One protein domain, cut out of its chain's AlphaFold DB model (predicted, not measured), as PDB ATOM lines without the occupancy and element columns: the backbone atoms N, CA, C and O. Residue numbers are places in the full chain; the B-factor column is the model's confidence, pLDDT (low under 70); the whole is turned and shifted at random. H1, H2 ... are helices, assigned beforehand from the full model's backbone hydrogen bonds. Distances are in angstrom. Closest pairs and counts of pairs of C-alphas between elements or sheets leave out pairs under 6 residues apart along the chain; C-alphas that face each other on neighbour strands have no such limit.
ATOM      1  N   HIS A  18      89.079 172.487 187.458       91.25
ATOM      2  CA  HIS A  18      89.759 171.189 187.380       91.25
ATOM      3  C   HIS A  18      89.258 170.147 188.397       91.25
ATOM      4  O   HIS A  18      89.540 168.962 188.236       91.25
ATOM      5  N   SER A  19      88.508 170.565 189.421       89.38
ATOM      6  CA  SER A  19      87.875 169.654 190.380       89.38
ATOM      7  C   SER A  19      86.585 169.019 189.848       89.38
ATOM      8  O   SER A  19      86.180 167.975 190.346       89.38
ATOM      9  N   THR A  20      85.936 169.640 188.856       92.06
ATOM     10  CA  THR A  20      84.632 169.207 188.318       92.06
ATOM     11  C   THR A  20      84.626 169.024 186.799       92.06
ATOM     12  O   THR A  20      83.647 168.540 186.249       92.06
ATOM     13  N   CYS A  21      85.683 169.436 186.099       92.06
ATOM     14  CA  CYS A  21      85.806 169.324 184.650       92.06
ATOM     15  C   CYS A  21      86.118 167.878 184.257       92.06
ATOM     16  O   CYS A  21      87.210 167.378 184.532       92.06
ATOM     17  N   GLU A  22      85.170 167.223 183.590       92.19
ATOM     18  CA  GLU A  22      85.288 165.823 183.174       92.19
ATOM     19  C   GLU A  22      86.481 165.593 182.240       92.19
ATOM     20  O   GLU A  22      87.249 164.652 182.452       92.19
ATOM     21  N   ASP A  23      86.720 166.508 181.295       91.44
ATOM     22  CA  ASP A  23      87.862 166.440 180.374       91.44
ATOM     23  C   ASP A  23      89.200 166.517 181.112       91.44
ATOM     24  O   ASP A  23      90.120 165.735 180.855       91.44
ATOM     25  N   TYR A  24      89.316 167.437 182.078       92.94
ATOM     26  CA  TYR A  24      90.515 167.546 182.902       92.94
ATOM     27  C   TYR A  24      90.713 166.299 183.763       92.94
ATOM     28  O   TYR A  24      91.838 165.818 183.891       92.94
ATOM     29  N   ILE A  25      89.641 165.757 184.344       93.19
ATOM     30  CA  ILE A  25      89.690 164.555 185.183       93.19
ATOM     31  C   ILE A  25      90.122 163.339 184.355       93.19
ATOM     32  O   ILE A  25      90.971 162.559 184.798       93.19
ATOM     33  N   ALA A  26      89.588 163.178 183.143       92.69
ATOM     34  CA  ALA A  26      89.991 162.124 182.217       92.69
ATOM     35  C   ALA A  26      91.469 162.270 181.821       92.69
ATOM     36  O   ALA A  26      92.236 161.303 181.886       92.69
ATOM     37  N   PHE A  27      91.896 163.494 181.502       93.94
ATOM     38  CA  PHE A  27      93.294 163.813 181.236       93.94
ATOM     39  C   PHE A  27      94.204 163.518 182.436       93.94
ATOM     40  O   PHE A  27      95.261 162.915 182.260       93.94
ATOM     41  N   ASP A  28      93.817 163.899 183.654       93.38
ATOM     42  CA  ASP A  28      94.608 163.679 184.868       93.38
ATOM     43  C   ASP A  28      94.808 162.182 185.137       93.38
ATOM     44  O   ASP A  28      95.931 161.750 185.410       93.38
ATOM     45  N   LYS A  29      93.760 161.366 184.953       92.94
ATOM     46  CA  LYS A  29      93.856 159.898 185.017       92.94
ATOM     47  C   LYS A  29      94.836 159.354 183.974       92.94
ATOM     48  O   LYS A  29      95.742 158.592 184.321       92.94
ATOM     49  N   ALA A  30      94.716 159.779 182.715       92.00
ATOM     50  CA  ALA A  30      95.605 159.340 181.637       92.00
ATOM     51  C   ALA A  30      97.064 159.776 181.868       92.00
ATOM     52  O   ALA A  30      98.001 159.000 181.670       92.00
ATOM     53  N   LYS A  31      97.268 161.006 182.349       93.12
ATOM     54  CA  LYS A  31      98.575 161.565 182.702       93.12
ATOM     55  C   LYS A  31      99.208 160.814 183.868       93.12
ATOM     56  O   LYS A  31     100.396 160.511 183.797       93.12
ATOM     57  N   LYS A  32      98.450 160.494 184.920       93.00
ATOM     58  CA  LYS A  32      98.927 159.674 186.045       93.00
ATOM     59  C   LYS A  32      99.374 158.296 185.568       93.00
ATOM     60  O   LYS A  32     100.500 157.906 185.858       93.00
ATOM     61  N   ALA A  33      98.565 157.621 184.750       91.81
ATOM     62  CA  ALA A  33      98.920 156.321 184.182       91.81
ATOM     63  C   ALA A  33     100.175 156.389 183.291       91.81
ATOM     64  O   ALA A  33     101.045 155.520 183.364       91.81
ATOM     65  N   TYR A  34     100.307 157.434 182.468       90.56
ATOM     66  CA  TYR A  34     101.519 157.670 181.682       90.56
ATOM     67  C   TYR A  34     102.738 157.892 182.586       90.56
ATOM     68  O   TYR A  34     103.763 157.237 182.414       90.56
ATOM     69  N   ASN A  35     102.627 158.775 183.579       89.25
ATOM     70  CA  ASN A  35     103.711 159.083 184.505       89.25
ATOM     71  C   ASN A  35     104.145 157.860 185.313       89.25
ATOM     72  O   ASN A  35     105.342 157.683 185.506       89.25
ATOM     73  N   GLU A  36     103.218 157.003 185.736       90.50
ATOM     74  CA  GLU A  36     103.548 155.761 186.435       90.50
ATOM     75  C   GLU A  36     104.364 154.818 185.540       90.50
ATOM     76  O   GLU A  36     105.412 154.323 185.955       90.50
ATOM     77  N   LYS A  37     103.948 154.631 184.278       86.00
ATOM     78  CA  LYS A  37     104.696 153.829 183.294       86.00
ATOM     79  C   LYS A  37     106.104 154.378 183.070       86.00
ATOM     80  O   LYS A  37     107.068 153.616 183.053       86.00
ATOM     81  N   ILE A  38     106.237 155.698 182.932       85.94
ATOM     82  CA  ILE A  38     107.543 156.351 182.771       85.94
ATOM     83  C   ILE A  38     108.374 156.250 184.051       85.94
ATOM     84  O   ILE A  38     109.575 156.022 183.963       85.94
ATOM     85  N   SER A  39     107.766 156.390 185.229       84.62
ATOM     86  CA  SER A  39     108.454 156.254 186.515       84.62
ATOM     87  C   SER A  39     109.035 154.854 186.668       84.62
ATOM     88  O   SER A  39     110.232 154.730 186.897       84.62
ATOM     89  N   LYS A  40     108.239 153.808 186.413       81.06
ATOM     90  CA  LYS A  40     108.694 152.408 186.409       81.06
ATOM     91  C   LYS A  40     109.809 152.169 185.387       81.06
ATOM     92  O   LYS A  40     110.808 151.534 185.697       81.06
ATOM     93  N   ALA A  41     109.687 152.739 184.186       75.00
ATOM     94  CA  ALA A  41     110.727 152.653 183.159       75.00
ATOM     95  C   ALA A  41     112.010 153.441 183.498       75.00
ATOM     96  O   ALA A  41     113.068 153.154 182.942       75.00
ATOM     97  N   ARG A  42     111.933 154.463 184.361       71.19
ATOM     98  CA  ARG A  42     113.097 155.208 184.873       71.19
ATOM     99  C   ARG A  42     113.732 154.506 186.065       71.19
ATOM    100  O   ARG A  42     114.951 154.501 186.157       71.19
ATOM    101  N   GLU A  43     112.922 153.912 186.933       71.00
ATOM    102  CA  GLU A  43     113.367 153.104 188.067       71.00
ATOM    103  C   GLU A  43     114.126 151.861 187.594       71.00
ATOM    104  O   GLU A  43     115.222 151.597 188.078       71.00
ATOM    105  N   SER A  44     113.622 151.162 186.571       63.72
ATOM    106  CA  SER A  44     114.324 150.018 185.973       63.72
ATOM    107  C   SER A  44     115.619 150.408 185.253       63.72
ATOM    108  O   SER A  44     116.538 149.603 185.138       63.72
ATOM    109  N   LYS A  45     115.726 151.661 184.802       61.66
ATOM    110  CA  LYS A  45     116.943 152.252 184.235       61.66
ATOM    111  C   LYS A  45     117.721 153.010 185.306       61.66
ATOM    112  O   LYS A  45     118.097 154.150 185.039       61.66
ATOM    113  N   SER A  46     117.927 152.409 186.484       60.28
ATOM    114  CA  SER A  46     118.584 152.977 187.677       60.28
ATOM    115  C   SER A  46     120.041 153.408 187.437       60.28
ATOM    116  O   SER A  46     121.004 152.979 188.064       60.28
ATOM    117  N   ILE A  47     120.224 154.354 186.533       58.88
ATOM    118  CA  ILE A  47     121.398 155.183 186.446       58.88
ATOM    119  C   ILE A  47     121.338 156.058 187.689       58.88
ATOM    120  O   ILE A  47     120.520 156.979 187.782       58.88
ATOM    121  N   SER A  48     122.195 155.756 188.664       62.53
ATOM    122  CA  SER A  48     122.398 156.664 189.781       62.53
ATOM    123  C   SER A  48     122.780 158.016 189.183       62.53
ATOM    124  O   SER A  48     123.750 158.145 188.425       62.53
ATOM    125  N   TRP A  49     121.965 159.036 189.445       62.62
ATOM    126  CA  TRP A  49     122.217 160.388 188.959       62.62
ATOM    127  C   TRP A  49     123.295 161.043 189.833       62.62
ATOM    128  O   TRP A  49     123.086 162.052 190.504       62.62
ATOM    129  N   THR A  50     124.462 160.408 189.881       70.25
ATOM    130  CA  THR A  50     125.652 160.922 190.548       70.25
ATOM    131  C   THR A  50     126.306 161.985 189.669       70.25
ATOM    132  O   THR A  50     126.064 162.070 188.457       70.25
ATOM    133  N   LYS A  51     127.170 162.818 190.267       56.75
ATOM    134  CA  LYS A  51     127.946 163.813 189.508       56.75
ATOM    135  C   LYS A  51     128.741 163.164 188.363       56.75
ATOM    136  O   LYS A  51     128.866 163.779 187.305       56.75
ATOM    137  N   SER A  52     129.199 161.925 188.550       58.25
ATOM    138  CA  SER A  52     129.927 161.144 187.546       58.25
ATOM    139  C   SER A  52     129.044 160.763 186.357       58.25
ATOM    140  O   SER A  52     129.423 161.021 185.217       58.25
ATOM    141  N   THR A  53     127.825 160.265 186.587       66.12
ATOM    142  CA  THR A  53     126.937 159.890 185.477       66.12
ATOM    143  C   THR A  53     126.424 161.100 184.699       66.12
ATOM    144  O   THR A  53     126.321 161.059 183.474       66.12
ATOM    145  N   ARG A  54     126.198 162.233 185.381       64.56
ATOM    146  CA  ARG A  54     125.878 163.513 184.727       64.56
ATOM    147  C   ARG A  54     127.017 163.994 183.815       64.56
ATOM    148  O   ARG A  54     126.729 164.535 182.751       64.56
ATOM    149  N   LYS A  55     128.286 163.810 184.210       61.72
ATOM    150  CA  LYS A  55     129.469 164.188 183.408       61.72
ATOM    151  C   LYS A  55     129.627 163.311 182.157       61.72
ATOM    152  O   LYS A  55     130.014 163.833 181.120       61.72
ATOM    153  N   LEU A  56     129.268 162.028 182.247       60.91
ATOM    154  CA  LEU A  56     129.296 161.077 181.128       60.91
ATOM    155  C   LEU A  56     128.181 161.329 180.099       60.91
ATOM    156  O   LEU A  56     128.455 161.360 178.906       60.91
ATOM    157  N   ILE A  57     126.938 161.575 180.539       66.56
ATOM    158  CA  ILE A  57     125.802 161.847 179.630       66.56
ATOM    159  C   ILE A  57     125.969 163.193 178.913       66.56
ATOM    160  O   ILE A  57     125.588 163.342 177.757       66.56
ATOM    161  N   LYS A  58     126.558 164.185 179.591       64.31
ATOM    162  CA  LYS A  58     126.873 165.496 179.007       64.31
ATOM    163  C   LYS A  58     128.204 165.499 178.232       64.31
ATOM    164  O   LYS A  58     128.717 166.583 177.973       64.31
ATOM    165  N   GLY A  59     128.782 164.321 177.965       53.00
ATOM    166  CA  GLY A  59     130.153 164.148 177.492       53.00
ATOM    167  C   GLY A  59     130.532 165.062 176.327       53.00
ATOM    168  O   GLY A  59     129.727 165.321 175.440       53.00
TER     169      GLY A  59
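Overview. This is residues 18 to 59 of the 62 residues of an uncharacterized protein of Anaerotruncus colihominis (UniProt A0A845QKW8). What shape does the printed part make? It is a thin rod: a long helix, H1, makes most of its length, and beyond a short link a small helix, H2, is turned across the far end with no contact between the two. What is it made of? The printed part has 42 residues with two named helices, H1 then H2, and no named strand; it is all helix, extended, with a radius of gyration of the C-alphas of 16.3 A and spans of 46 by 18 by 13 A.

Arrangement. Do H1, residues 22 to 43, and H2, residues 51 to 57, meet? They are apart, joined by a short link of 7 residues. Are their backbones well paired? In H1 and H2 every O i to N i+4 pair is within hydrogen-bond range.

Along the chain. Where does H1 run? It goes 31.2 A from C-alpha 22 at (85.288, 165.823, 183.174). Where does H2 end? It ends at C-alpha 57, (125.802, 161.847, 179.630), 10.3 A from C-alpha 51.

Size, cuts and confidence. How far does it reach? The two C-alphas farthest apart, those of Thr 20 and Gly 59, are 47.1 A apart, and the printed part has no cut. Where is confidence low? Residues 44 to 49 and 51 to 59 have pLDDT under 70.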